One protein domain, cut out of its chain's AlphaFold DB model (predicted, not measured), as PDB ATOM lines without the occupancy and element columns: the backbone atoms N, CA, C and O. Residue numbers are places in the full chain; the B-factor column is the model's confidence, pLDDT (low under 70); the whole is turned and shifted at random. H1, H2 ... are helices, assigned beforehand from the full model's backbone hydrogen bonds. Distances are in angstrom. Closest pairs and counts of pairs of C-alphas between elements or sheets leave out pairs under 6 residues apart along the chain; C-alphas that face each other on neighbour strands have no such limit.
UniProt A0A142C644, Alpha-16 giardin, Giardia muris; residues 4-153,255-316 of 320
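This is residues 4 to 153 and 255 to 316 of the 320 residues of the protein "Alpha-16 giardin" of Giardia muris (UniProt A0A142C644). This is a compact cluster of short helices: H5 and H11 lie side by side in the core, and with H6, H7 and H13 they make a bundle. H1 to H4 gather toward one end, H8 packs on H6 and H9 on H8, and H10 and H12 cover another side, H10 on H7 and H12 on H10 and H13. The printed part has 212 residues with thirteen named helices, H1 to H13 in order, and no named strand; the class is all helix. The radius of gyration of the C-alphas is 17.1 A, the spans are 56 by 38 by 33 A, and residues 46 to 52 stick out.

H1, residues 4 to 16, and H2, residues 19 to 26, form a hairpin at a shallow tilt of 21 degrees, the closest C-alphas being those of Ala 13 and Leu 22, 6.0 A. H3, residues 31 to 46, touches H4, residues 72 to 80, with residues 38 to 42 alone, about perpendicular at 87 degrees; the closest C-alphas, of Ala 38 and Leu 73, are 5.5 A apart. H4 and H5, residues 83 to 92, form a hairpin; the closest C-alphas are those of Ser 74 and Ala 90, 4.4 A. H6, residues 96 to 109, and H7, residues 113 to 122, form another; the closest are Ile 104 and Val 116, C-alphas 4.7 A apart. H8, residues 128 to 139, touches H6 at a steep tilt of 59 degrees, C-alphas Ile 97 and Leu 131 closest at 5.8 A, and H9, residues 143 to 150, touches H8, C-alphas Cys 132 and Leu 143 closest at 5.8 A. H10, residues 255 to 262, touches H7, C-alphas Gly 118 and Phe 259 closest at 6.0 A. H11, residues 269 to 279, touches H5 at 6 degrees, a shallow tilt, the same way, with C-alphas Leu 88 and Thr 273 closest at 4.4 A. H12, residues 288 to 298, and H13, residues 304 to 314, form a hairpin, C-alphas Leu 298 and Val 307 closest at 5.7 A. In H11 5 of 7 O i to N i+4 pairs are within hydrogen-bond range; in the other twelve helices every pair is.

H1 begins at C-alpha 4, (14.079, -27.907, -9.110); H3 is 22.8 A long and H6 20.0 A. H13 ends at C-alpha 314, (6.133, -35.865, 13.177).

C-alphas 51 and 153 are farthest apart, 56.7 A. Residues 154 to 254 are not printed, and C-alphas 153 and 255 are 24.4 A apart across the cut. H3 to H4 is a long link. Residues 45 to 71, 280 to 293 and 316 have pLDDT under 70.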
ATOM      1  N   LEU A   4      13.964 -29.340  -8.835       74.31
ATOM      2  CA  LEU A   4      14.079 -27.907  -9.110       74.31
ATOM      3  C   LEU A   4      12.852 -27.131  -8.605       74.31
ATOM      4  O   LEU A   4      13.009 -26.156  -7.882       74.31
ATOM      5  N   ALA A   5      11.641 -27.621  -8.888       80.88
ATOM      6  CA  ALA A   5      10.406 -26.977  -8.439       80.88
ATOM      7  C   ALA A   5      10.267 -26.983  -6.904       80.88
ATOM      8  O   ALA A   5       9.701 -26.060  -6.321       80.88
ATOM      9  N   ILE A   6      10.789 -28.013  -6.227       84.38
ATOM     10  CA  ILE A   6      10.825 -28.055  -4.758       84.38
ATOM     11  C   ILE A   6      11.799 -27.004  -4.213       84.38
ATOM     12  O   ILE A   6      11.465 -26.295  -3.264       84.38
ATOM     13  N   LEU A   7      12.982 -26.883  -4.821       81.69
ATOM     14  CA  LEU A   7      13.988 -25.896  -4.436       81.69
ATOM     15  C   LEU A   7      13.487 -24.458  -4.648       81.69
ATOM     16  O   LEU A   7      13.650 -23.626  -3.759       81.69
ATOM     17  N   GLU A   8      12.830 -24.176  -5.775       82.75
ATOM     18  CA  GLU A   8      12.222 -22.872  -6.075       82.75
ATOM     19  C   GLU A   8      11.171 -22.489  -5.031       82.75
ATOM     20  O   GLU A   8      11.271 -21.425  -4.418       82.75
ATOM     21  N   ARG A   9      10.228 -23.394  -4.733       86.12
ATOM     22  CA  ARG A   9       9.211 -23.169  -3.692       86.12
ATOM     23  C   ARG A   9       9.824 -22.961  -2.310       86.12
ATOM     24  O   ARG A   9       9.313 -22.169  -1.520       86.12
ATOM     25  N   LEU A  10      10.911 -23.665  -1.998       85.56
ATOM     26  CA  LEU A  10      11.628 -23.491  -0.738       85.56
ATOM     27  C   LEU A  10      12.315 -22.117  -0.668       85.56
ATOM     28  O   LEU A  10      12.237 -21.450   0.363       85.56
ATOM     29  N   ILE A  11      12.924 -21.650  -1.759       83.50
ATOM     30  CA  ILE A  11      13.514 -20.306  -1.843       83.50
ATOM     31  C   ILE A  11      12.433 -19.228  -1.697       83.50
ATOM     32  O   ILE A  11      12.635 -18.255  -0.970       83.50
ATOM     33  N   GLU A  12      11.279 -19.395  -2.343       85.06
ATOM     34  CA  GLU A  12      10.136 -18.489  -2.189       85.06
ATOM     35  C   GLU A  12       9.639 -18.444  -0.742       85.06
ATOM     36  O   GLU A  12       9.461 -17.355  -0.195       85.06
ATOM     37  N   ALA A  13       9.503 -19.602  -0.087       86.00
ATOM     38  CA  ALA A  13       9.113 -19.678   1.321       86.00
ATOM     39  C   ALA A  13      10.117 -18.962   2.243       86.00
ATOM     40  O   ALA A  13       9.714 -18.273   3.181       86.00
ATOM     41  N   LEU A  14      11.420 -19.087   1.957       85.19
ATOM     42  CA  LEU A  14      12.485 -18.400   2.693       85.19
ATOM     43  C   LEU A  14      12.468 -16.883   2.488       85.19
ATOM     44  O   LEU A  14      12.705 -16.149   3.447       85.19
ATOM     45  N   ARG A  15      12.190 -16.412   1.263       82.94
ATOM     46  CA  ARG A  15      12.085 -14.980   0.927       82.94
ATOM     47  C   ARG A  15      10.831 -14.340   1.518       82.94
ATOM     48  O   ARG A  15      10.892 -13.208   1.982       82.94
ATOM     49  N   GLY A  16       9.711 -15.057   1.490       82.62
ATOM     50  CA  GLY A  16       8.439 -14.603   2.049       82.62
ATOM     51  C   GLY A  16       8.332 -14.762   3.567       82.62
ATOM     52  O   GLY A  16       7.358 -14.289   4.147       82.62
ATOM     53  N   SER A  17       9.291 -15.440   4.213       81.50
ATOM     54  CA  SER A  17       9.243 -15.804   5.638       81.50
ATOM     55  C   SER A  17       7.919 -16.469   6.043       81.50
ATOM     56  O   SER A  17       7.408 -16.270   7.146       81.50
ATOM     57  N   THR A  18       7.359 -17.300   5.161       84.38
ATOM     58  CA  THR A  18       6.110 -18.034   5.406       84.38
ATOM     59  C   THR A  18       6.404 -19.448   5.899       84.38
ATOM     60  O   THR A  18       7.033 -20.234   5.188       84.38
ATOM     61  N   ILE A  19       5.931 -19.787   7.102       86.31
ATOM     62  CA  ILE A  19       6.208 -21.081   7.750       86.31
ATOM     63  C   ILE A  19       5.470 -22.230   7.052       86.31
ATOM     64  O   ILE A  19       6.078 -23.265   6.787       86.31
ATOM     65  N   ASP A  20       4.184 -22.059   6.729       87.94
ATOM     66  CA  ASP A  20       3.343 -23.156   6.231       87.94
ATOM     67  C   ASP A  20       3.865 -23.823   4.952       87.94
ATOM     68  O   ASP A  20       3.981 -25.049   4.956       87.94
ATOM     69  N   PRO A  21       4.285 -23.080   3.907       89.19
ATOM     70  CA  PRO A  21       4.862 -23.696   2.716       89.19
ATOM     71  C   PRO A  21       6.134 -24.494   3.013       89.19
ATOM     72  O   PRO A  21       6.333 -25.562   2.434       89.19
ATOM     73  N   LEU A  22       6.984 -24.019   3.931       87.88
ATOM     74  CA  LEU A  22       8.192 -24.745   4.322       87.88
ATOM     75  C   LEU A  22       7.843 -26.034   5.071       87.88
ATOM     76  O   LEU A  22       8.459 -27.070   4.819       87.88
ATOM     77  N   VAL A  23       6.853 -25.997   5.965       88.56
ATOM     78  CA  VAL A  23       6.358 -27.193   6.664       88.56
ATOM     79  C   VAL A  23       5.769 -28.184   5.665       88.56
ATOM     80  O   VAL A  23       6.124 -29.357   5.715       88.56
ATOM     81  N   ASP A  24       4.948 -27.729   4.717       88.12
ATOM     82  CA  ASP A  24       4.346 -28.588   3.691       88.12
ATOM     83  C   ASP A  24       5.394 -29.266   2.815       88.12
ATOM     84  O   ASP A  24       5.302 -30.468   2.568       88.12
ATOM     85  N   ILE A  25       6.420 -28.527   2.381       88.50
ATOM     86  CA  ILE A  25       7.555 -29.102   1.650       88.50
ATOM     87  C   ILE A  25       8.273 -30.127   2.534       88.50
ATOM     88  O   ILE A  25       8.544 -31.240   2.094       88.50
ATOM     89  N   SER A  26       8.541 -29.788   3.795       87.50
ATOM     90  CA  SER A  26       9.226 -30.681   4.741       87.50
ATOM     91  C   SER A  26       8.471 -31.995   4.962       87.50
ATOM     92  O   SER A  26       9.108 -33.039   5.093       87.50
ATOM     93  N   CYS A  27       7.135 -31.941   4.968       84.62
ATOM     94  CA  CYS A  27       6.242 -33.091   5.128       84.62
ATOM     95  C   CYS A  27       6.089 -33.931   3.842       84.62
ATOM     96  O   CYS A  27       5.388 -34.936   3.833       84.62
ATOM     97  N   GLN A  28       6.687 -33.523   2.724       84.69
ATOM     98  CA  GLN A  28       6.617 -34.265   1.456       84.69
ATOM     99  C   GLN A  28       7.921 -34.995   1.127       84.69
ATOM    100  O   GLN A  28       7.981 -35.705   0.125       84.69
ATOM    101  N   LEU A  29       8.962 -34.808   1.942       84.81
ATOM    102  CA  LEU A  29      10.320 -35.236   1.635       84.81
ATOM    103  C   LEU A  29      10.828 -36.250   2.654       84.81
ATOM    104  O   LEU A  29      10.752 -36.023   3.865       84.81
ATOM    105  N   SER A  30      11.443 -37.323   2.159       83.06
ATOM    106  CA  SER A  30      12.244 -38.225   2.987       83.06
ATOM    107  C   SER A  30      13.487 -37.517   3.540       83.06
ATOM    108  O   SER A  30      13.907 -36.469   3.040       83.06
ATOM    109  N   SER A  31      14.113 -38.097   4.569       80.56
ATOM    110  CA  SER A  31      15.372 -37.574   5.127       80.56
ATOM    111  C   SER A  31      16.454 -37.442   4.047       80.56
ATOM    112  O   SER A  31      17.078 -36.389   3.921       80.56
ATOM    113  N   GLN A  32      16.592 -38.457   3.185       82.94
ATOM    114  CA  GLN A  32      17.527 -38.440   2.061       82.94
ATOM    115  C   GLN A  32      17.219 -37.309   1.068       82.94
ATOM    116  O   GLN A  32      18.116 -36.542   0.723       82.94
ATOM    117  N   GLN A  33      15.956 -37.142   0.668       86.12
ATOM    118  CA  GLN A  33      15.559 -36.071  -0.250       86.12
ATOM    119  C   GLN A  33      15.844 -34.682   0.333       86.12
ATOM    120  O   GLN A  33      16.307 -33.795  -0.384       86.12
ATOM    121  N   ARG A  34      15.630 -34.487   1.644       86.56
ATOM    122  CA  ARG A  34      15.999 -33.234   2.325       86.56
ATOM    123  C   ARG A  34      17.501 -32.965   2.239       86.56
ATOM    124  O   ARG A  34      17.882 -31.821   2.003       86.56
ATOM    125  N   GLN A  35      18.346 -33.991   2.378       83.75
ATOM    126  CA  GLN A  35      19.800 -33.841   2.237       83.75
ATOM    127  C   GLN A  35      20.218 -33.521   0.799       83.75
ATOM    128  O   GLN A  35      21.040 -32.632   0.583       83.75
ATOM    129  N   GLU A  36      19.622 -34.185  -0.190       84.81
ATOM    130  CA  GLU A  36      19.879 -33.909  -1.609       84.81
ATOM    131  C   GLU A  36      19.492 -32.469  -1.980       84.81
ATOM    132  O   GLU A  36      20.259 -31.769  -2.641       84.81
ATOM    133  N   ILE A  37      18.349 -31.983  -1.485       85.69
ATOM    134  CA  ILE A  37      17.908 -30.593  -1.678       85.69
ATOM    135  C   ILE A  37      18.826 -29.612  -0.943       85.69
ATOM    136  O   ILE A  37      19.188 -28.581  -1.507       85.69
ATOM    137  N   ALA A  38      19.241 -29.920   0.289       83.19
ATOM    138  CA  ALA A  38      20.182 -29.085   1.031       83.19
ATOM    139  C   ALA A  38      21.533 -28.961   0.306       83.19
ATOM    140  O   ALA A  38      22.120 -27.877   0.277       83.19
ATOM    141  N   GLN A  39      21.999 -30.041  -0.325       81.06
ATOM    142  CA  GLN A  39      23.206 -30.030  -1.145       81.06
ATOM    143  C   GLN A  39      23.007 -29.247  -2.451       81.06
ATOM    144  O   GLN A  39      23.876 -28.464  -2.832       81.06
ATOM    145  N   ALA A  40      21.861 -29.399  -3.119       80.50
ATOM    146  CA  ALA A  40      21.532 -28.617  -4.310       80.50
ATOM    147  C   ALA A  40      21.473 -27.109  -4.006       80.50
ATOM    148  O   ALA A  40      22.007 -26.306  -4.768       80.50
ATOM    149  N   TYR A  41      20.904 -26.731  -2.858       81.56
ATOM    150  CA  TYR A  41      20.887 -25.352  -2.368       81.56
ATOM    151  C   TYR A  41      22.300 -24.801  -2.127       81.56
ATOM    152  O   TYR A  41      22.576 -23.642  -2.437       81.56
ATOM    153  N   LEU A  42      23.212 -25.619  -1.590       78.06
ATOM    154  CA  LEU A  42      24.615 -25.237  -1.425       78.06
ATOM    155  C   LEU A  42      25.293 -24.998  -2.779       78.06
ATOM    156  O   LEU A  42      25.928 -23.964  -2.960       78.06
ATOM    157  N   ASN A  43      25.124 -25.917  -3.731       73.81
ATOM    158  CA  ASN A  43      25.726 -25.801  -5.061       73.81
ATOM    159  C   ASN A  43      25.221 -24.546  -5.794       73.81
ATOM    160  O   ASN A  43      26.020 -23.792  -6.340       73.81
ATOM    161  N   ALA A  44      23.915 -24.272  -5.726       70.12
ATOM    162  CA  ALA A  44      23.305 -23.096  -6.345       70.12
ATOM    163  C   ALA A  44      23.772 -21.758  -5.739       70.12
ATOM    164  O   ALA A  44      23.771 -20.751  -6.438       70.12
ATOM    165  N   ASN A  45      24.171 -21.737  -4.461       65.81
ATOM    166  CA  ASN A  45      24.742 -20.549  -3.810       65.81
ATOM    167  C   ASN A  45      26.270 -20.441  -3.960       65.81
ATOM    168  O   ASN A  45      26.821 -19.358  -3.772       65.81
ATOM    169  N   GLY A  46      26.961 -21.548  -4.249       56.22
ATOM    170  CA  GLY A  46      28.401 -21.573  -4.521       56.22
ATOM    171  C   GLY A  46      28.749 -21.126  -5.944       56.22
ATOM    172  O   GLY A  46      29.783 -20.490  -6.146       56.22
ATOM    173  N   ASP A  47      27.870 -21.403  -6.909       44.78
ATOM    174  CA  ASP A  47      27.951 -20.869  -8.266       44.78
ATOM    175  C   ASP A  47      27.358 -19.451  -8.301       44.78
ATOM    176  O   ASP A  47      26.145 -19.251  -8.272       44.78
ATOM    177  N   THR A  48      28.221 -18.442  -8.407       42.47
ATOM    178  CA  THR A  48      27.926 -16.997  -8.517       42.47
ATOM    179  C   THR A  48      27.155 -16.584  -9.789       42.47
ATOM    180  O   THR A  48      27.360 -15.499 -10.320       42.47
ATOM    181  N   LYS A  49      26.255 -17.432 -10.306       34.88
ATOM    182  CA  LYS A  49      25.389 -17.161 -11.471       34.88
ATOM    183  C   LYS A  49      23.908 -16.967 -11.129       34.88
ATOM    184  O   LYS A  49      23.105 -16.754 -12.031       34.88
ATOM    185  N   MET A  50      23.530 -17.012  -9.852       35.75
ATOM    186  CA  MET A  50      22.231 -16.511  -9.394       35.75
ATOM    187  C   MET A  50      22.411 -15.122  -8.779       35.75
ATOM    188  O   MET A  50      22.511 -14.979  -7.563       35.75
ATOM    189  N   ASP A  51      22.400 -14.084  -9.618       32.97
ATOM    190  CA  ASP A  51      22.547 -12.661  -9.249       32.97
ATOM    191  C   ASP A  51      21.469 -12.119  -8.271       32.97
ATOM    192  O   ASP A  51      21.396 -10.917  -8.005       32.97
ATOM    193  N   HIS A  52      20.608 -12.970  -7.696       37.56
ATOM    194  CA  HIS A  52      19.417 -12.562  -6.941       37.56
ATOM    195  C   HIS A  52      19.176 -13.293  -5.608       37.56
ATOM    196  O   HIS A  52      18.055 -13.258  -5.089       37.56
ATOM    197  N   ILE A  53      20.181 -13.935  -5.000       40.66
ATOM    198  CA  ILE A  53      20.052 -14.395  -3.602       40.66
ATOM    199  C   ILE A  53      21.285 -14.012  -2.772       40.66
ATOM    200  O   ILE A  53      22.085 -14.866  -2.400       40.66
ATOM    201  N   PRO A  54      21.444 -12.732  -2.393       36.38
ATOM    202  CA  PRO A  54      22.339 -12.373  -1.309       36.38
ATOM    203  C   PRO A  54      21.638 -12.695   0.019       36.38
ATOM    204  O   PRO A  54      21.122 -11.814   0.697       36.38
ATOM    205  N   LEU A  55      21.616 -13.967   0.420       44.34
ATOM    206  CA  LEU A  55      21.324 -14.345   1.809       44.34
ATOM    207  C   LEU A  55      22.634 -14.430   2.605       44.34
ATOM    208  O   LEU A  55      22.871 -15.360   3.369       44.34
ATOM    209  N   VAL A  56      23.481 -13.401   2.484       39.66
ATOM    210  CA  VAL A  56      24.414 -13.059   3.564       39.66
ATOM    211  C   VAL A  56      23.573 -12.382   4.644       39.66
ATOM    212  O   VAL A  56      23.590 -11.165   4.814       39.66
ATOM    213  N   LEU A  57      22.761 -13.173   5.348       40.88
ATOM    214  CA  LEU A  57      22.102 -12.694   6.553       40.88
ATOM    215  C   LEU A  57      23.208 -12.439   7.573       40.88
ATOM    216  O   LEU A  57      23.828 -13.369   8.091       40.88
ATOM    217  N   GLN A  58      23.480 -11.161   7.839       37.34
ATOM    218  CA  GLN A  58      24.247 -10.732   8.999       37.34
ATOM    219  C   GLN A  58      23.517 -11.229  10.251       37.34
ATOM    220  O   GLN A  58      22.614 -10.580  10.777       37.34
ATOM    221  N   VAL A  59      23.882 -12.424  10.715       39.53
ATOM    222  CA  VAL A  59      23.329 -13.013  11.929       39.53
ATOM    223  C   VAL A  59      23.886 -12.249  13.125       39.53
ATOM    224  O   VAL A  59      24.913 -12.610  13.696       39.53
ATOM    225  N   SER A  60      23.219 -11.165  13.506       34.75
ATOM    226  CA  SER A  60      23.708 -10.277  14.559       34.75
ATOM    227  C   SER A  60      23.409 -10.780  15.977       34.75
ATOM    228  O   SER A  60      24.051 -10.309  16.913       34.75
ATOM    229  N   LYS A  61      22.523 -11.775  16.182       42.19
ATOM    230  CA  LYS A  61      22.284 -12.400  17.505       42.19
ATOM    231  C   LYS A  61      21.870 -13.875  17.400       42.19
ATOM    232  O   LYS A  61      20.690 -14.190  17.291       42.19
ATOM    233  N   ARG A  62      22.837 -14.798  17.479       47.59
ATOM    234  CA  ARG A  62      22.557 -16.238  17.653       47.59
ATOM    235  C   ARG A  62      22.144 -16.529  19.107       47.59
ATOM    236  O   ARG A  62      22.802 -16.033  20.024       47.59
ATOM    237  N   PRO A  63      21.113 -17.355  19.360       48.22
ATOM    238  CA  PRO A  63      20.832 -17.895  20.681       48.22
ATOM    239  C   PRO A  63      22.068 -18.623  21.209       48.22
ATOM    240  O   PRO A  63      22.687 -19.395  20.480       48.22
ATOM    241  N   LYS A  64      22.392 -18.458  22.497       43.72
ATOM    242  CA  LYS A  64      23.547 -19.119  23.147       43.72
ATOM    243  C   LYS A  64      23.521 -20.659  23.060       43.72
ATOM    244  O   LYS A  64      24.514 -21.310  23.376       43.72
ATOM    245  N   HIS A  65      22.389 -21.245  22.670       50.09
ATOM    246  CA  HIS A  65      22.168 -22.689  22.562       50.09
ATOM    247  C   HIS A  65      22.178 -23.213  21.114       50.09
ATOM    248  O   HIS A  65      22.113 -24.428  20.913       50.09
ATOM    249  N   PHE A  66      22.263 -22.330  20.113       49.84
ATOM    250  CA  PHE A  66      22.315 -22.703  18.701       49.84
ATOM    251  C   PHE A  66      23.775 -22.914  18.279       49.84
ATOM    252  O   PHE A  66      24.583 -21.992  18.373       49.84
ATOM    253  N   VAL A  67      24.120 -24.129  17.844       53.12
ATOM    254  CA  VAL A  67      25.474 -24.482  17.388       53.12
ATOM    255  C   VAL A  67      25.411 -24.850  15.901       53.12
ATOM    256  O   VAL A  67      25.133 -26.006  15.588       53.12
ATOM    257  N   PRO A  68      25.603 -23.879  14.990       53.69
ATOM    258  CA  PRO A  68      25.817 -24.141  13.567       53.69
ATOM    259  C   PRO A  68      27.238 -24.683  13.311       53.69
ATOM    260  O   PRO A  68      28.093 -24.573  14.198       53.69
ATOM    261  N   PRO A  69      27.540 -25.206  12.106       50.50
ATOM    262  CA  PRO A  69      26.663 -25.309  10.936       50.50
ATOM    263  C   PRO A  69      26.117 -26.727  10.756       50.50
ATOM    264  O   PRO A  69      26.874 -27.695  10.728       50.50
ATOM    265  N   TYR A  70      24.801 -26.839  10.603       59.31
ATOM    266  CA  TYR A  70      24.131 -28.091  10.250       59.31
ATOM    267  C   TYR A  70      24.144 -28.313   8.725       59.31
ATOM    268  O   TYR A  70      24.453 -29.406   8.257       59.31
ATOM    269  N   SER A  71      23.859 -27.246   7.965       69.38
ATOM    270  CA  SER A  71      24.012 -27.077   6.510       69.38
ATOM    271  C   SER A  71      23.716 -25.606   6.149       69.38
ATOM    272  O   SER A  71      23.055 -24.914   6.927       69.38
ATOM    273  N   CYS A  72      24.144 -25.113   4.978       75.31
ATOM    274  CA  CYS A  72      23.823 -23.740   4.544       75.31
ATOM    275  C   CYS A  72      22.310 -23.487   4.444       75.31
ATOM    276  O   CYS A  72      21.845 -22.400   4.775       75.31
ATOM    277  N   LEU A  73      21.535 -24.503   4.048       84.06
ATOM    278  CA  LEU A  73      20.077 -24.417   4.017       84.06
ATOM    279  C   LEU A  73      19.474 -24.340   5.429       84.06
ATOM    280  O   LEU A  73      18.601 -23.513   5.678       84.06
ATOM    281  N   SER A  74      19.958 -25.151   6.376       84.00
ATOM    282  CA  SER A  74      19.517 -25.069   7.775       84.00
ATOM    283  C   SER A  74      19.802 -23.692   8.380       84.00
ATOM    284  O   SER A  74      18.984 -23.198   9.155       84.00
ATOM    285  N   ASP A  75      20.942 -23.083   8.050       80.19
ATOM    286  CA  ASP A  75      21.294 -21.744   8.527       80.19
ATOM    287  C   ASP A  75      20.384 -20.674   7.908       80.19
ATOM    288  O   ASP A  75      19.926 -19.782   8.622       80.19
ATOM    289  N   ALA A  76      20.062 -20.792   6.614       83.44
ATOM    290  CA  ALA A  76      19.115 -19.905   5.940       83.44
ATOM    291  C   ALA A  76      17.706 -20.004   6.548       83.44
ATOM    292  O   ALA A  76      17.110 -18.982   6.875       83.44
ATOM    293  N   ILE A  77      17.207 -21.224   6.785       87.88
ATOM    294  CA  ILE A  77      15.924 -21.461   7.465       87.88
ATOM    295  C   ILE A  77      15.929 -20.806   8.847       87.88
ATOM    296  O   ILE A  77      15.028 -20.038   9.174       87.88
ATOM    297  N   TRP A  78      16.952 -21.068   9.658       85.00
ATOM    298  CA  TRP A  78      17.033 -20.495  10.999       85.00
ATOM    299  C   TRP A  78      17.089 -18.958  10.979       85.00
ATOM    300  O   TRP A  78      16.514 -18.294  11.836       85.00
ATOM    301  N   ALA A  79      17.777 -18.372  10.003       82.25
ATOM    302  CA  ALA A  79      17.902 -16.927   9.913       82.25
ATOM    303  C   ALA A  79      16.607 -16.256   9.401       82.25
ATOM    304  O   ALA A  79      16.283 -15.158   9.861       82.25
ATOM    305  N   SER A  80      15.838 -16.931   8.536       85.31
ATOM    306  CA  SER A  80      14.514 -16.491   8.061       85.31
ATOM    307  C   SER A  80      13.397 -16.657   9.098       85.31
ATOM    308  O   SER A  80      12.433 -15.890   9.077       85.31
ATOM    309  N   PHE A  81      13.507 -17.638  10.000       84.31
ATOM    310  CA  PHE A  81      12.489 -17.959  11.002       84.31
ATOM    311  C   PHE A  81      13.094 -17.919  12.412       84.31
ATOM    312  O   PHE A  81      13.879 -18.779  12.794       84.31
ATOM    313  N   GLN A  82      12.723 -16.923  13.217       80.19
ATOM    314  CA  GLN A  82      13.230 -16.782  14.588       80.19
ATOM    315  C   GLN A  82      12.439 -17.650  15.591       80.19
ATOM    316  O   GLN A  82      11.297 -18.038  15.346       80.19
ATOM    317  N   GLY A  83      13.038 -17.927  16.755       85.88
ATOM    318  CA  GLY A  83      12.392 -18.643  17.865       85.88
ATOM    319  C   GLY A  83      12.442 -20.175  17.773       85.88
ATOM    320  O   GLY A  83      13.235 -20.754  17.021       85.88
ATOM    321  N   ASP A  84      11.613 -20.846  18.579       87.25
ATOM    322  CA  ASP A  84      11.622 -22.310  18.698       87.25
ATOM    323  C   ASP A  84      11.137 -22.997  17.410       87.25
ATOM    324  O   ASP A  84      11.713 -24.006  17.005       87.25
ATOM    325  N   VAL A  85      10.153 -22.420  16.707       88.31
ATOM    326  CA  VAL A  85       9.659 -22.946  15.419       88.31
ATOM    327  C   VAL A  85      10.760 -22.951  14.362       88.31
ATOM    328  O   VAL A  85      11.013 -23.975  13.730       88.31
ATOM    329  N   GLY A  86      11.466 -21.832  14.196       87.69
ATOM    330  CA  GLY A  86      12.576 -21.761  13.250       87.69
ATOM    331  C   GLY A  86      13.746 -22.663  13.630       87.69
ATOM    332  O   GLY A  86      14.360 -23.282  12.765       87.69
ATOM    333  N   THR A  87      14.006 -22.826  14.930       88.62
ATOM    334  CA  THR A  87      15.010 -23.774  15.437       88.62
ATOM    335  C   THR A  87      14.634 -25.226  15.126       88.62
ATOM    336  O   THR A  87      15.495 -26.004  14.710       88.62
ATOM    337  N   LEU A  88      13.361 -25.595  15.305       89.00
ATOM    338  CA  LEU A  88      12.839 -26.913  14.951       89.00
ATOM    339  C   LEU A  88      12.987 -27.174  13.449       89.00
ATOM    340  O   LEU A  88      13.528 -28.209  13.068       89.00
ATOM    341  N   LEU A  89      12.562 -26.226  12.610       89.00
ATOM    342  CA  LEU A  89      12.636 -26.350  11.153       89.00
ATOM    343  C   LEU A  89      14.078 -26.451  10.667       89.00
ATOM    344  O   LEU A  89      14.403 -27.355   9.909       89.00
ATOM    345  N   ALA A  90      14.967 -25.591  11.154       88.31
ATOM    346  CA  ALA A  90      16.380 -25.648  10.802       88.31
ATOM    347  C   ALA A  90      16.975 -27.036  11.081       88.31
ATOM    348  O   ALA A  90      17.597 -27.640  10.211       88.31
ATOM    349  N   ARG A  91      16.701 -27.598  12.264       87.75
ATOM    350  CA  ARG A  91      17.165 -28.943  12.623       87.75
ATOM    351  C   ARG A  91      16.463 -30.059  11.862       87.75
ATOM    352  O   ARG A  91      17.088 -31.076  11.603       87.75
ATOM    353  N   TRP A  92      15.202 -29.895  11.473       88.44
ATOM    354  CA  TRP A  92      14.511 -30.877  10.631       88.44
ATOM    355  C   TRP A  92      15.191 -31.061   9.264       88.44
ATOM    356  O   TRP A  92      15.203 -32.155   8.695       88.44
ATOM    357  N   TRP A  93      15.794 -29.984   8.759       87.88
ATOM    358  CA  TRP A  93      16.581 -29.962   7.525       87.88
ATOM    359  C   TRP A  93      18.072 -30.264   7.736       87.88
ATOM    360  O   TRP A  93      18.825 -30.377   6.767       87.88
ATOM    361  N   ALA A  94      18.517 -30.419   8.983       86.00
ATOM    362  CA  ALA A  94      19.873 -30.836   9.306       86.00
ATOM    363  C   ALA A  94      20.056 -32.349   9.093       86.00
ATOM    364  O   ALA A  94      19.096 -33.112   9.226       86.00
ATOM    365  N   PRO A  95      21.288 -32.821   8.832       85.56
ATOM    366  CA  PRO A  95      21.565 -34.249   8.862       85.56
ATOM    367  C   PRO A  95      21.330 -34.806  10.273       85.56
ATOM    368  O   PRO A  95      21.797 -34.238  11.265       85.56
ATOM    369  N   GLU A  96      20.652 -35.947  10.369       86.00
ATOM    370  CA  GLU A  96      20.201 -36.537  11.641       86.00
ATOM    371  C   GLU A  96      21.320 -36.715  12.664       86.00
ATOM    372  O   GLU A  96      21.137 -36.476  13.858       86.00
ATOM    373  N   ILE A  97      22.510 -37.092  12.197       87.81
ATOM    374  CA  ILE A  97      23.675 -37.308  13.051       87.81
ATOM    375  C   ILE A  97      24.071 -36.037  13.824       87.81
ATOM    376  O   ILE A  97      24.524 -36.114  14.967       87.81
ATOM    377  N   PHE A  98      23.830 -34.850  13.255       89.31
ATOM    378  CA  PHE A  98      24.029 -33.588  13.961       89.31
ATOM    379  C   PHE A  98      22.934 -33.334  14.989       89.31
ATOM    380  O   PHE A  98      23.227 -32.830  16.074       89.31
ATOM    381  N   CYS A  99      21.685 -33.675  14.672       88.88
ATOM    382  CA  CYS A  99      20.578 -33.577  15.618       88.88
ATOM    383  C   CYS A  99      20.819 -34.482  16.830       88.88
ATOM    384  O   CYS A  99      20.627 -34.040  17.963       88.88
ATOM    385  N   ARG A 100      21.343 -35.697  16.619       91.06
ATOM    386  CA  ARG A 100      21.756 -36.605  17.703       91.06
ATOM    387  C   ARG A 100      22.890 -36.006  18.539       91.06
ATOM    388  O   ARG A 100      22.766 -35.957  19.760       91.06
ATOM    389  N   ALA A 101      23.940 -35.456  17.919       93.12
ATOM    390  CA  ALA A 101      25.010 -34.758  18.645       93.12
ATOM    391  C   ALA A 101      24.472 -33.583  19.487       93.12
ATOM    392  O   ALA A 101      24.840 -33.413  20.653       93.12
ATOM    393  N   ALA A 102      23.550 -32.804  18.918       91.38
ATOM    394  CA  ALA A 102      22.906 -31.684  19.588       91.38
ATOM    395  C   ALA A 102      22.039 -32.126  20.776       91.38
ATOM    396  O   ALA A 102      22.120 -31.514  21.844       91.38
ATOM    397  N   LEU A 103      21.265 -33.205  20.621       92.94
ATOM    398  CA  LEU A 103      20.457 -33.790  21.691       92.94
ATOM    399  C   LEU A 103      21.333 -34.354  22.821       92.94
ATOM    400  O   LEU A 103      21.022 -34.121  23.989       92.94
ATOM    401  N   ILE A 104      22.460 -35.005  22.506       95.81
ATOM    402  CA  ILE A 104      23.425 -35.479  23.516       95.81
ATOM    403  C   ILE A 104      23.954 -34.299  24.333       95.81
ATOM    404  O   ILE A 104      23.899 -34.326  25.560       95.81
ATOM    405  N   ASN A 105      24.425 -33.234  23.679       95.00
ATOM    406  CA  ASN A 105      24.959 -32.066  24.382       95.00
ATOM    407  C   ASN A 105      23.890 -31.380  25.248       95.00
ATOM    408  O   ASN A 105      24.164 -30.980  26.382       95.00
ATOM    409  N   HIS A 106      22.659 -31.271  24.739       93.31
ATOM    410  CA  HIS A 106      21.520 -30.762  25.505       93.31
ATOM    411  C   HIS A 106      21.235 -31.626  26.740       93.31
ATOM    412  O   HIS A 106      21.120 -31.100  27.849       93.31
ATOM    413  N   GLY A 107      21.214 -32.951  26.570       94.69
ATOM    414  CA  GLY A 107      21.068 -33.922  27.651       94.69
ATOM    415  C   GLY A 107      22.160 -33.792  28.712       94.69
ATOM    416  O   GLY A 107      21.850 -33.692  29.897       94.69
ATOM    417  N   ILE A 108      23.427 -33.682  28.304       96.12
ATOM    418  CA  ILE A 108      24.567 -33.510  29.216       96.12
ATOM    419  C   ILE A 108      24.438 -32.213  30.021       96.12
ATOM    420  O   ILE A 108      24.538 -32.241  31.250       96.12
ATOM    421  N   LYS A 109      24.154 -31.081  29.363       94.12
ATOM    422  CA  LYS A 109      23.985 -29.778  30.036       94.12
ATOM    423  C   LYS A 109      22.844 -29.791  31.049       94.12
ATOM    424  O   LYS A 109      22.956 -29.169  32.103       94.12
ATOM    425  N   ARG A 110      21.764 -30.514  30.747       92.81
ATOM    426  CA  ARG A 110      20.603 -30.665  31.636       92.81
ATOM    427  C   ARG A 110      20.721 -31.820  32.628       92.81
ATOM    428  O   ARG A 110      19.799 -32.019  33.412       92.81
ATOM    429  N   LYS A 111      21.825 -32.575  32.614       93.81
ATOM    430  CA  LYS A 111      21.993 -33.813  33.393       93.81
ATOM    431  C   LYS A 111      20.848 -34.815  33.173       93.81
ATOM    432  O   LYS A 111      20.447 -35.522  34.093       93.81
ATOM    433  N   ASN A 112      20.309 -34.859  31.956       92.81
ATOM    434  CA  ASN A 112      19.205 -35.729  31.575       92.81
ATOM    435  C   ASN A 112      19.740 -36.959  30.832       92.81
ATOM    436  O   ASN A 112      20.000 -36.914  29.627       92.81
ATOM    437  N   THR A 113      19.891 -38.061  31.566       94.50
ATOM    438  CA  THR A 113      20.388 -39.335  31.031       94.50
ATOM    439  C   THR A 113      19.474 -39.916  29.960       94.50
ATOM    440  O   THR A 113      19.984 -40.493  29.012       94.50
ATOM    441  N   ILE A 114      18.154 -39.707  30.039       93.06
ATOM    442  CA  ILE A 114      17.205 -40.222  29.042       93.06
ATOM    443  C   ILE A 114      17.532 -39.634  27.667       93.06
ATOM    444  O   ILE A 114      17.669 -40.389  26.710       93.06
ATOM    445  N   TYR A 115      17.757 -38.318  27.571       93.69
ATOM    446  CA  TYR A 115      18.101 -37.657  26.300       93.69
ATOM    447  C   TYR A 115      19.411 -38.179  25.710       93.69
ATOM    448  O   TYR A 115      19.494 -38.428  24.508       93.69
ATOM    449  N   VAL A 116      20.423 -38.362  26.563       95.62
ATOM    450  CA  VAL A 116      21.715 -38.919  26.149       95.62
ATOM    451  C   VAL A 116      21.534 -40.359  25.667       95.62
ATOM    452  O   VAL A 116      21.965 -40.685  24.567       95.62
ATOM    453  N   SER A 117      20.852 -41.205  26.439       94.44
ATOM    454  CA  SER A 117      20.597 -42.606  26.097       94.44
ATOM    455  C   SER A 117      19.802 -42.760  24.807       94.44
ATOM    456  O   SER A 117      20.220 -43.527  23.950       94.44
ATOM    457  N   GLY A 118      18.708 -42.015  24.625       91.94
ATOM    458  CA  GLY A 118      17.903 -42.075  23.402       91.94
ATOM    459  C   GLY A 118      18.733 -41.764  22.154       91.94
ATOM    460  O   GLY A 118      18.704 -42.521  21.188       91.94
ATOM    461  N   ALA A 119      19.554 -40.712  22.202       93.38
ATOM    462  CA  ALA A 119      20.414 -40.328  21.084       93.38
ATOM    463  C   ALA A 119      21.578 -41.309  20.835       93.38
ATOM    464  O   ALA A 119      21.925 -41.582  19.683       93.38
ATOM    465  N   ILE A 120      22.180 -41.853  21.898       94.56
ATOM    466  CA  ILE A 120      23.274 -42.829  21.784       94.56
ATOM    467  C   ILE A 120      22.751 -44.161  21.250       94.56
ATOM    468  O   ILE A 120      23.327 -44.704  20.314       94.56
ATOM    469  N   PHE A 121      21.641 -44.666  21.786       93.06
ATOM    470  CA  PHE A 121      21.080 -45.953  21.376       93.06
ATOM    471  C   PHE A 121      20.445 -45.909  19.978       93.06
ATOM    472  O   PHE A 121      20.421 -46.929  19.287       93.06
ATOM    473  N   ALA A 122      20.013 -44.727  19.518       90.06
ATOM    474  CA  ALA A 122      19.578 -44.516  18.137       90.06
ATOM    475  C   ALA A 122      20.741 -44.598  17.136       90.06
ATOM    476  O   ALA A 122      20.525 -44.924  15.969       90.06
ATOM    477  N   THR A 123      21.971 -44.333  17.585       90.12
ATOM    478  CA  THR A 123      23.176 -44.374  16.751       90.12
ATOM    479  C   THR A 123      23.637 -45.815  16.537       90.12
ATOM    480  O   THR A 123      23.928 -46.544  17.488       90.12
ATOM    481  N   THR A 124      23.709 -46.229  15.273       87.44
ATOM    482  CA  THR A 124      24.268 -47.526  14.871       87.44
ATOM    483  C   THR A 124      25.795 -47.536  14.956       87.44
ATOM    484  O   THR A 124      26.440 -46.489  14.984       87.44
ATOM    485  N   GLU A 125      26.398 -48.727  14.940       86.19
ATOM    486  CA  GLU A 125      27.863 -48.866  14.936       86.19
ATOM    487  C   GLU A 125      28.513 -48.183  13.727       86.19
ATOM    488  O   GLU A 125      29.535 -47.515  13.871       86.19
ATOM    489  N   ALA A 126      27.888 -48.283  12.549       88.06
ATOM    490  CA  ALA A 126      28.366 -47.645  11.324       88.06
ATOM    491  C   ALA A 126      28.297 -46.107  11.386       88.06
ATOM    492  O   ALA A 126      29.132 -45.417  10.807       88.06
ATOM    493  N   GLU A 127      27.320 -45.554  12.109       90.56
ATOM    494  CA  GLU A 127      27.163 -44.106  12.282       90.56
ATOM    495  C   GLU A 127      28.061 -43.533  13.389       90.56
ATOM    496  O   GLU A 127      28.280 -42.321  13.433       90.56
ATOM    497  N   TRP A 128      28.591 -44.370  14.286       92.44
ATOM    498  CA  TRP A 128      29.361 -43.920  15.445       92.44
ATOM    499  C   TRP A 128      30.596 -43.063  15.091       92.44
ATOM    500  O   TRP A 128      30.753 -41.990  15.689       92.44
ATOM    501  N   PRO A 129      31.444 -43.428  14.101       93.75
ATOM    502  CA  PRO A 129      32.557 -42.576  13.677       93.75
ATOM    503  C   PRO A 129      32.090 -41.200  13.179       93.75
ATOM    504  O   PRO A 129      32.679 -40.174  13.533       93.75
ATOM    505  N   SER A 130      30.992 -41.168  12.419       92.81
ATOM    506  CA  SER A 130      30.370 -39.935  11.924       92.81
ATOM    507  C   SER A 130      29.859 -39.065  13.072       92.81
ATOM    508  O   SER A 130      30.114 -37.861  13.081       92.81
ATOM    509  N   LEU A 131      29.211 -39.660  14.080       94.00
ATOM    510  CA  LEU A 131      28.767 -38.941  15.275       94.00
ATOM    511  C   LEU A 131      29.942 -38.317  16.033       94.00
ATOM    512  O   LEU A 131      29.868 -37.155  16.429       94.00
ATOM    513  N   CYS A 132      31.034 -39.064  16.206       95.00
ATOM    514  CA  CYS A 132      32.234 -38.574  16.881       95.00
ATOM    515  C   CYS A 132      32.883 -37.415  16.114       95.00
ATOM    516  O   CYS A 132      33.247 -36.409  16.722       95.00
ATOM    517  N   SER A 133      32.983 -37.527  14.786       92.88
ATOM    518  CA  SER A 133      33.513 -36.466  13.920       92.88
ATOM    519  C   SER A 133      32.660 -35.195  13.989       92.88
ATOM    520  O   SER A 133      33.169 -34.095  14.215       92.88
ATOM    521  N   VAL A 134      31.337 -35.346  13.882       90.75
ATOM    522  CA  VAL A 134      30.385 -34.235  13.986       90.75
ATOM    523  C   VAL A 134      30.462 -33.579  15.359       90.75
ATOM    524  O   VAL A 134      30.530 -32.355  15.443       90.75
ATOM    525  N   TRP A 135      30.514 -34.371  16.427       94.25
ATOM    526  CA  TRP A 135      30.680 -33.863  17.782       94.25
ATOM    527  C   TRP A 135      31.977 -33.060  17.938       94.25
ATOM    528  O   TRP A 135      31.934 -31.930  18.424       94.25
ATOM    529  N   GLN A 136      33.114 -33.604  17.491       93.06
ATOM    530  CA  GLN A 136      34.411 -32.925  17.562       93.06
ATOM    531  C   GLN A 136      34.373 -31.582  16.826       93.06
ATOM    532  O   GLN A 136      34.893 -30.594  17.338       93.06
ATOM    533  N   ARG A 137      33.723 -31.520  15.659       89.19
ATOM    534  CA  ARG A 137      33.558 -30.270  14.907       89.19
ATOM    535  C   ARG A 137      32.666 -29.258  15.630       89.19
ATOM    536  O   ARG A 137      32.983 -28.074  15.622       89.19
ATOM    537  N   LEU A 138      31.553 -29.694  16.220       86.06
ATOM    538  CA  LEU A 138      30.581 -28.793  16.857       86.06
ATOM    539  C   LEU A 138      31.027 -28.304  18.242       86.06
ATOM    540  O   LEU A 138      30.667 -27.200  18.649       86.06
ATOM    541  N   TYR A 139      31.762 -29.129  18.988       91.88
ATOM    542  CA  TYR A 139      32.033 -28.903  20.412       91.88
ATOM    543  C   TYR A 139      33.515 -28.934  20.779       91.88
ATOM    544  O   TYR A 139      33.833 -28.884  21.968       91.88
ATOM    545  N   SER A 140      34.408 -29.043  19.793       92.44
ATOM    546  CA  SER A 140      35.867 -28.993  19.965       92.44
ATOM    547  C   SER A 140      36.392 -29.917  21.071       92.44
ATOM    548  O   SER A 140      37.329 -29.577  21.788       92.44
ATOM    549  N   SER A 141      35.757 -31.074  21.257       95.69
ATOM    550  CA  SER A 141      36.054 -32.021  22.334       95.69
ATOM    551  C   SER A 141      35.748 -33.448  21.903       95.69
ATOM    552  O   SER A 141      34.911 -33.663  21.034       95.69
ATOM    553  N   SER A 142      36.377 -34.432  22.550       96.75
ATOM    554  CA  SER A 142      36.076 -35.844  22.308       96.75
ATOM    555  C   SER A 142      34.711 -36.219  22.893       96.75
ATOM    556  O   SER A 142      34.458 -36.027  24.090       96.75
ATOM    557  N   LEU A 143      33.833 -36.802  22.062       96.44
ATOM    558  CA  LEU A 143      32.534 -37.320  22.508       96.44
ATOM    559  C   LEU A 143      32.719 -38.395  23.581       96.44
ATOM    560  O   LEU A 143      32.068 -38.348  24.621       96.44
ATOM    561  N   LEU A 144      33.643 -39.332  23.359       95.25
ATOM    562  CA  LEU A 144      33.886 -40.442  24.278       95.25
ATOM    563  C   LEU A 144      34.373 -39.952  25.648       95.25
ATOM    564  O   LEU A 144      33.886 -40.412  26.677       95.25
ATOM    565  N   GLU A 145      35.302 -38.996  25.681       96.00
ATOM    566  CA  GLU A 145      35.770 -38.409  26.944       96.00
ATOM    567  C   GLU A 145      34.662 -37.637  27.658       96.00
ATOM    568  O   GLU A 145      34.524 -37.720  28.880       96.00
ATOM    569  N   THR A 146      33.844 -36.913  26.894       97.50
ATOM    570  CA  THR A 146      32.707 -36.163  27.430       97.50
ATOM    571  C   THR A 146      31.667 -37.104  28.035       97.50
ATOM    572  O   THR A 146      31.216 -36.879  29.159       97.50
ATOM    573  N   LEU A 147      31.353 -38.211  27.356       97.06
ATOM    574  CA  LEU A 147      30.461 -39.247  27.872       97.06
ATOM    575  C   LEU A 147      31.044 -39.947  29.097       97.06
ATOM    576  O   LEU A 147      30.304 -40.173  30.045       97.06
ATOM    577  N   ARG A 148      32.351 -40.235  29.141       95.75
ATOM    578  CA  ARG A 148      33.005 -40.801  30.337       95.75
ATOM    579  C   ARG A 148      32.904 -39.867  31.541       95.75
ATOM    580  O   ARG A 148      32.607 -40.330  32.638       95.75
ATOM    581  N   LYS A 149      33.088 -38.556  31.344       96.94
ATOM    582  CA  LYS A 149      32.900 -37.547  32.402       96.94
ATOM    583  C   LYS A 149      31.443 -37.471  32.860       96.94
ATOM    584  O   LYS A 149      31.178 -37.432  34.058       96.94
ATOM    585  N   PHE A 150      30.498 -37.483  31.920       96.75
ATOM    586  CA  PHE A 150      29.065 -37.515  32.220       96.75
ATOM    587  C   PHE A 150      28.667 -38.792  32.987       96.75
ATOM    588  O   PHE A 150      27.942 -38.730  33.979       96.75
ATOM    589  N   CYS A 151      29.221 -39.933  32.580       96.12
ATOM    590  CA  CYS A 151      28.977 -41.264  33.128       96.12
ATOM    591  C   CYS A 151      29.923 -41.638  34.284       96.12
ATOM    592  O   CYS A 151      30.067 -42.819  34.586       96.12
ATOM    593  N   ALA A 152      30.568 -40.667  34.945       94.12
ATOM    594  CA  ALA A 152      31.617 -40.939  35.936       94.12
ATOM    595  C   ALA A 152      31.141 -41.781  37.134       94.12
ATOM    596  O   ALA A 152      31.930 -42.493  37.750       94.12
ATOM    597  N   LYS A 153      29.846 -41.715  37.474       94.19
ATOM    598  CA  LYS A 153      29.246 -42.584  38.494       94.19
ATOM    599  C   LYS A 153      28.863 -43.933  37.871       94.19
ATOM    600  O   LYS A 153      28.078 -43.912  36.918       94.19
ATOM    601  N   LEU A 255      12.502 -48.127  19.849       87.44
ATOM    602  CA  LEU A 255      13.303 -47.122  20.535       87.44
ATOM    603  C   LEU A 255      12.587 -45.771  20.574       87.44
ATOM    604  O   LEU A 255      12.558 -45.156  21.640       87.44
ATOM    605  N   ALA A 256      12.018 -45.316  19.454       82.12
ATOM    606  CA  ALA A 256      11.272 -44.062  19.407       82.12
ATOM    607  C   ALA A 256      10.087 -44.092  20.388       82.12
ATOM    608  O   ALA A 256       9.987 -43.202  21.237       82.12
ATOM    609  N   ASP A 257       9.281 -45.162  20.359       81.44
ATOM    610  CA  ASP A 257       8.156 -45.386  21.283       81.44
ATOM    611  C   ASP A 257       8.590 -45.298  22.745       81.44
ATOM    612  O   ASP A 257       8.062 -44.518  23.551       81.44
ATOM    613  N   LYS A 258       9.594 -46.101  23.112       87.12
ATOM    614  CA  LYS A 258      10.065 -46.166  24.493       87.12
ATOM    615  C   LYS A 258      10.677 -44.840  24.919       87.12
ATOM    616  O   LYS A 258      10.387 -44.384  26.023       87.12
ATOM    617  N   PHE A 259      11.447 -44.183  24.057       88.31
ATOM    618  CA  PHE A 259      12.061 -42.896  24.360       88.31
ATOM    619  C   PHE A 259      11.015 -41.818  24.626       88.31
ATOM    620  O   PHE A 259      11.077 -41.174  25.673       88.31
ATOM    621  N   ILE A 260      10.009 -41.687  23.758       83.56
ATOM    622  CA  ILE A 260       8.921 -40.714  23.917       83.56
ATOM    623  C   ILE A 260       8.125 -40.983  25.197       83.56
ATOM    624  O   ILE A 260       7.879 -40.059  25.980       83.56
ATOM    625  N   SER A 261       7.774 -42.247  25.458       83.50
ATOM    626  CA  SER A 261       7.015 -42.626  26.657       83.50
ATOM    627  C   SER A 261       7.745 -42.270  27.960       83.50
ATOM    628  O   SER A 261       7.109 -41.911  28.955       83.50
ATOM    629  N   GLN A 262       9.081 -42.294  27.938       88.12
ATOM    630  CA  GLN A 262       9.943 -42.020  29.085       88.12
ATOM    631  C   GLN A 262      10.335 -40.550  29.235       88.12
ATOM    632  O   GLN A 262      10.926 -40.182  30.250       88.12
ATOM    633  N   LEU A 263      10.002 -39.688  28.270       85.56
ATOM    634  CA  LEU A 263      10.273 -38.259  28.398       85.56
ATOM    635  C   LEU A 263       9.630 -37.703  29.680       85.56
ATOM    636  O   LEU A 263       8.488 -38.058  30.004       85.56
ATOM    637  N   PRO A 264      10.313 -36.807  30.412       81.50
ATOM    638  CA  PRO A 264       9.746 -36.209  31.613       81.50
ATOM    639  C   PRO A 264       8.463 -35.431  31.289       81.50
ATOM    640  O   PRO A 264       8.234 -35.001  30.157       81.50
ATOM    641  N   LYS A 265       7.604 -35.246  32.297       79.94
ATOM    642  CA  LYS A 265       6.485 -34.298  32.192       79.94
ATOM    643  C   LYS A 265       7.029 -32.867  32.117       79.94
ATOM    644  O   LYS A 265       8.064 -32.579  32.711       79.94
ATOM    645  N   GLY A 266       6.303 -31.977  31.440       79.19
ATOM    646  CA  GLY A 266       6.660 -30.557  31.362       79.19
ATOM    647  C   GLY A 266       7.828 -30.275  30.419       79.19
ATOM    648  O   GLY A 266       8.741 -29.528  30.770       79.19
ATOM    649  N   LEU A 267       7.810 -30.884  29.230       83.00
ATOM    650  CA  LEU A 267       8.758 -30.554  28.167       83.00
ATOM    651  C   LEU A 267       8.691 -29.056  27.844       83.00
ATOM    652  O   LEU A 267       7.620 -28.452  27.829       83.00
ATOM    653  N   THR A 268       9.846 -28.446  27.595       83.62
ATOM    654  CA  THR A 268       9.918 -27.063  27.106       83.62
ATOM    655  C   THR A 268       9.885 -27.042  25.581       83.62
ATOM    656  O   THR A 268      10.232 -28.039  24.946       83.62
ATOM    657  N   GLY A 269       9.524 -25.906  24.974       79.38
ATOM    658  CA  GLY A 269       9.593 -25.756  23.513       79.38
ATOM    659  C   GLY A 269      10.986 -26.092  22.976       79.38
ATOM    660  O   GLY A 269      11.134 -26.911  22.071       79.38
ATOM    661  N   ILE A 270      12.020 -25.622  23.675       82.88
ATOM    662  CA  ILE A 270      13.418 -25.973  23.419       82.88
ATOM    663  C   ILE A 270      13.638 -27.493  23.385       82.88
ATOM    664  O   ILE A 270      14.326 -27.962  22.486       82.88
ATOM    665  N   ASP A 271      13.065 -28.282  24.299       85.69
ATOM    666  CA  ASP A 271      13.239 -29.745  24.290       85.69
ATOM    667  C   ASP A 271      12.709 -30.382  23.002       85.69
ATOM    668  O   ASP A 271      13.409 -31.193  22.391       85.69
ATOM    669  N   ILE A 272      11.527 -29.960  22.541       84.06
ATOM    670  CA  ILE A 272      10.932 -30.447  21.286       84.06
ATOM    671  C   ILE A 272      11.878 -30.190  20.115       84.06
ATOM    672  O   ILE A 272      12.091 -31.081  19.291       84.06
ATOM    673  N   THR A 273      12.497 -29.005  20.069       86.19
ATOM    674  CA  THR A 273      13.411 -28.646  18.977       86.19
ATOM    675  C   THR A 273      14.642 -29.555  18.882       86.19
ATOM    676  O   THR A 273      15.311 -29.541  17.854       86.19
ATOM    677  N   TYR A 274      14.996 -30.317  19.924       85.81
ATOM    678  CA  TYR A 274      16.075 -31.315  19.868       85.81
ATOM    679  C   TYR A 274      15.542 -32.732  19.657       85.81
ATOM    680  O   TYR A 274      16.132 -33.495  18.897       85.81
ATOM    681  N   ILE A 275      14.445 -33.080  20.333       84.62
ATOM    682  CA  ILE A 275      13.890 -34.435  20.347       84.62
ATOM    683  C   ILE A 275      13.347 -34.802  18.966       84.62
ATOM    684  O   ILE A 275      13.768 -35.805  18.398       84.62
ATOM    685  N   ILE A 276      12.468 -33.973  18.399       83.38
ATOM    686  CA  ILE A 276      11.774 -34.298  17.146       83.38
ATOM    687  C   ILE A 276      12.765 -34.502  15.987       83.38
ATOM    688  O   ILE A 276      12.705 -35.551  15.356       83.38
ATOM    689  N   PRO A 277      13.744 -33.611  15.731       82.50
ATOM    690  CA  PRO A 277      14.688 -33.814  14.629       82.50
ATOM    691  C   PRO A 277      15.700 -34.942  14.859       82.50
ATOM    692  O   PRO A 277      16.168 -35.541  13.898       82.50
ATOM    693  N   ALA A 278      16.062 -35.237  16.113       79.19
ATOM    694  CA  ALA A 278      16.981 -36.339  16.417       79.19
ATOM    695  C   ALA A 278      16.331 -37.717  16.216       79.19
ATOM    696  O   ALA A 278      17.042 -38.693  15.976       79.19
ATOM    697  N   LEU A 279      15.000 -37.776  16.314       74.81
ATOM    698  CA  LEU A 279      14.196 -38.978  16.106       74.81
ATOM    699  C   LEU A 279      13.505 -39.021  14.735       74.81
ATOM    700  O   LEU A 279      13.072 -40.088  14.334       74.81
ATOM    701  N   GLY A 280      13.399 -37.900  14.013       61.00
ATOM    702  CA  GLY A 280      12.619 -37.763  12.772       61.00
ATOM    703  C   GLY A 280      13.132 -38.549  11.558       61.00
ATOM    704  O   GLY A 280      12.532 -38.480  10.488       61.00
ATOM    705  N   GLY A 281      14.241 -39.273  11.712       56.44
ATOM    706  CA  GLY A 281      14.721 -40.283  10.764       56.44
ATOM    707  C   GLY A 281      14.468 -41.722  11.193       56.44
ATOM    708  O   GLY A 281      14.684 -42.650  10.417       56.44
ATOM    709  N   LEU A 282      14.009 -41.932  12.429       58.97
ATOM    710  CA  LEU A 282      13.523 -43.233  12.848       58.97
ATOM    711  C   LEU A 282      12.196 -43.435  12.122       58.97
ATOM    712  O   LEU A 282      11.313 -42.577  12.227       58.97
ATOM    713  N   PRO A 283      12.035 -44.530  11.366       50.47
ATOM    714  CA  PRO A 283      10.751 -44.826  10.770       50.47
ATOM    715  C   PRO A 283       9.754 -44.889  11.933       50.47
ATOM    716  O   PRO A 283       9.923 -45.652  12.871       50.47
ATOM    717  N   CYS A 284       8.763 -44.008  11.947       47.53
ATOM    718  CA  CYS A 284       7.684 -44.002  12.937       47.53
ATOM    719  C   CYS A 284       6.394 -44.429  12.227       47.53
ATOM    720  O   CYS A 284       5.345 -43.815  12.376       47.53
ATOM    721  N   LYS A 285       6.491 -45.449  11.360       49.06
ATOM    722  CA  LYS A 285       5.368 -45.920  10.541       49.06
ATOM    723  C   LYS A 285       4.293 -46.545  11.443       49.06
ATOM    724  O   LYS A 285       4.579 -47.480  12.181       49.06
ATOM    725  N   ASN A 286       3.055 -46.067  11.317       44.47
ATOM    726  CA  ASN A 286       1.816 -46.801  11.614       44.47
ATOM    727  C   ASN A 286       1.583 -47.341  13.035       44.47
ATOM    728  O   ASN A 286       0.801 -48.280  13.184       44.47
ATOM    729  N   ILE A 287       2.171 -46.758  14.083       48.44
ATOM    730  CA  ILE A 287       1.799 -47.128  15.457       48.44
ATOM    731  C   ILE A 287       0.967 -45.993  16.082       48.44
ATOM    732  O   ILE A 287       1.531 -44.969  16.471       48.44
ATOM    733  N   PRO A 288      -0.367 -46.144  16.200       51.66
ATOM    734  CA  PRO A 288      -1.245 -45.142  16.811       51.66
ATOM    735  C   PRO A 288      -0.787 -44.701  18.207       51.66
ATOM    736  O   PRO A 288      -0.879 -43.520  18.535       51.66
ATOM    737  N   SER A 289      -0.202 -45.617  18.992       53.19
ATOM    738  CA  SER A 289       0.302 -45.319  20.338       53.19
ATOM    739  C   SER A 289       1.444 -44.303  20.351       53.19
ATOM    740  O   SER A 289       1.534 -43.512  21.287       53.19
ATOM    741  N   ASN A 290       2.286 -44.280  19.313       58.03
ATOM    742  CA  ASN A 290       3.352 -43.286  19.178       58.03
ATOM    743  C   ASN A 290       2.769 -41.893  18.980       58.03
ATOM    744  O   ASN A 290       3.174 -40.947  19.647       58.03
ATOM    745  N   ARG A 291       1.793 -41.777  18.075       66.19
ATOM    746  CA  ARG A 291       1.152 -40.503  17.762       66.19
ATOM    747  C   ARG A 291       0.411 -39.952  18.973       66.19
ATOM    748  O   ARG A 291       0.655 -38.817  19.348       66.19
ATOM    749  N   GLU A 292      -0.385 -40.773  19.652       69.81
ATOM    750  CA  GLU A 292      -1.078 -40.358  20.877       69.81
ATOM    751  C   GLU A 292      -0.103 -39.953  21.993       69.81
ATOM    752  O   GLU A 292      -0.335 -38.969  22.699       69.81
ATOM    753  N   CYS A 293       1.010 -40.680  22.154       69.62
ATOM    754  CA  CYS A 293       2.012 -40.346  23.160       69.62
ATOM    755  C   CYS A 293       2.737 -39.039  22.821       69.62
ATOM    756  O   CYS A 293       2.885 -38.181  23.695       69.62
ATOM    757  N   VAL A 294       3.144 -38.851  21.562       72.56
ATOM    758  CA  VAL A 294       3.764 -37.609  21.088       72.56
ATOM    759  C   VAL A 294       2.795 -36.448  21.217       72.56
ATOM    760  O   VAL A 294       3.158 -35.461  21.844       72.56
ATOM    761  N   ASP A 295       1.557 -36.577  20.750       76.69
ATOM    762  CA  ASP A 295       0.532 -35.538  20.863       76.69
ATOM    763  C   ASP A 295       0.291 -35.179  22.340       76.69
ATOM    764  O   ASP A 295       0.268 -34.006  22.709       76.69
ATOM    765  N   SER A 296       0.229 -36.171  23.235       79.94
ATOM    766  CA  SER A 296       0.123 -35.950  24.685       79.94
ATOM    767  C   SER A 296       1.329 -35.200  25.275       79.94
ATOM    768  O   SER A 296       1.174 -34.390  26.196       79.94
ATOM    769  N   LYS A 297       2.544 -35.447  24.772       81.12
ATOM    770  CA  LYS A 297       3.768 -34.738  25.186       81.12
ATOM    771  C   LYS A 297       3.842 -33.333  24.593       81.12
ATOM    772  O   LYS A 297       4.210 -32.404  25.310       81.12
ATOM    773  N   LEU A 298       3.466 -33.165  23.329       79.69
ATOM    774  CA  LEU A 298       3.431 -31.882  22.635       79.69
ATOM    775  C   LEU A 298       2.381 -30.958  23.261       79.69
ATOM    776  O   LEU A 298       2.691 -29.803  23.527       79.69
ATOM    777  N   ASN A 299       1.208 -31.473  23.636       82.25
ATOM    778  CA  ASN A 299       0.149 -30.705  24.307       82.25
ATOM    779  C   ASN A 299       0.552 -30.140  25.684       82.25
ATOM    780  O   ASN A 299      -0.160 -29.308  26.243       82.25
ATOM    781  N   GLN A 300       1.687 -30.562  26.252       81.44
ATOM    782  CA  GLN A 300       2.244 -29.963  27.473       81.44
ATOM    783  C   GLN A 300       3.047 -28.686  27.193       81.44
ATOM    784  O   GLN A 300       3.374 -27.948  28.127       81.44
ATOM    785  N   VAL A 301       3.384 -28.420  25.930       83.56
ATOM    786  CA  VAL A 301       4.151 -27.248  25.523       83.56
ATOM    787  C   VAL A 301       3.225 -26.071  25.274       83.56
ATOM    788  O   VAL A 301       2.205 -26.172  24.605       83.56
ATOM    789  N   ARG A 302       3.598 -24.926  25.849       83.38
ATOM    790  CA  ARG A 302       2.764 -23.718  25.868       83.38
ATOM    791  C   ARG A 302       2.688 -22.987  24.530       83.38
ATOM    792  O   ARG A 302       1.821 -22.135  24.389       83.38
ATOM    793  N   ASP A 303       3.604 -23.258  23.604       84.88
ATOM    794  CA  ASP A 303       3.650 -22.616  22.289       84.88
ATOM    795  C   ASP A 303       2.819 -23.430  21.273       84.88
ATOM    796  O   ASP A 303       3.288 -24.471  20.801       84.88
ATOM    797  N   PRO A 304       1.597 -22.984  20.921       85.31
ATOM    798  CA  PRO A 304       0.715 -23.722  20.021       85.31
ATOM    799  C   PRO A 304       1.244 -23.772  18.582       85.31
ATOM    800  O   PRO A 304       0.983 -24.743  17.870       85.31
ATOM    801  N   SER A 305       2.016 -22.768  18.153       85.50
ATOM    802  CA  SER A 305       2.622 -22.739  16.820       85.50
ATOM    803  C   SER A 305       3.700 -23.809  16.707       85.50
ATOM    804  O   SER A 305       3.733 -24.563  15.735       85.50
ATOM    805  N   LEU A 306       4.543 -23.937  17.735       86.81
ATOM    806  CA  LEU A 306       5.538 -25.004  17.812       86.81
ATOM    807  C   LEU A 306       4.891 -26.388  17.848       86.81
ATOM    808  O   LEU A 306       5.348 -27.280  17.138       86.81
ATOM    809  N   VAL A 307       3.830 -26.564  18.640       85.81
ATOM    810  CA  VAL A 307       3.085 -27.828  18.713       85.81
ATOM    811  C   VAL A 307       2.498 -28.194  17.353       85.81
ATOM    812  O   VAL A 307       2.685 -29.322  16.903       85.81
ATOM    813  N   SER A 308       1.858 -27.247  16.663       86.81
ATOM    814  CA  SER A 308       1.288 -27.462  15.328       86.81
ATOM    815  C   SER A 308       2.348 -27.910  14.315       86.81
ATOM    816  O   SER A 308       2.184 -28.932  13.644       86.81
ATOM    817  N   VAL A 309       3.483 -27.202  14.254       86.88
ATOM    818  CA  VAL A 309       4.588 -27.548  13.349       86.88
ATOM    819  C   VAL A 309       5.203 -28.897  13.714       86.88
ATOM    820  O   VAL A 309       5.369 -29.742  12.840       86.88
ATOM    821  N   ALA A 310       5.503 -29.136  14.992       85.88
ATOM    822  CA  ALA A 310       6.075 -30.398  15.455       85.88
ATOM    823  C   ALA A 310       5.159 -31.588  15.155       85.88
ATOM    824  O   ALA A 310       5.643 -32.612  14.686       85.88
ATOM    825  N   THR A 311       3.850 -31.434  15.360       84.12
ATOM    826  CA  THR A 311       2.851 -32.471  15.063       84.12
ATOM    827  C   THR A 311       2.829 -32.791  13.572       84.12
ATOM    828  O   THR A 311       2.843 -33.960  13.199       84.12
ATOM    829  N   ARG A 312       2.845 -31.770  12.702       85.12
ATOM    830  CA  ARG A 312       2.870 -31.959  11.241       85.12
ATOM    831  C   ARG A 312       4.148 -32.652  10.780       85.12
ATOM    832  O   ARG A 312       4.064 -33.639  10.062       85.12
ATOM    833  N   LEU A 313       5.307 -32.182  11.242       83.50
ATOM    834  CA  LEU A 313       6.597 -32.792  10.910       83.50
ATOM    835  C   LEU A 313       6.686 -34.234  11.426       83.50
ATOM    836  O   LEU A 313       7.175 -35.108  10.717       83.50
ATOM    837  N   TRP A 314       6.166 -34.513  12.622       77.88
ATOM    838  CA  TRP A 314       6.133 -35.865  13.177       77.88
ATOM    839  C   TRP A 314       5.175 -36.797  12.427       77.88
ATOM    840  O   TRP A 314       5.472 -37.972  12.245       77.88
ATOM    841  N   ALA A 315       4.045 -36.267  11.959       73.81
ATOM    842  CA  ALA A 315       3.054 -37.003  11.179       73.81
ATOM    843  C   ALA A 315       3.490 -37.276   9.729       73.81
ATOM    844  O   ALA A 315       2.712 -37.843   8.963       73.81
ATOM    845  N   THR A 316       4.698 -36.862   9.338       68.88
ATOM    846  CA  THR A 316       5.207 -37.072   7.986       68.88
ATOM    847  C   THR A 316       5.377 -38.564   7.700       68.88
ATOM    848  O   THR A 316       6.343 -39.187   8.144       68.88
TER     849      THR A 316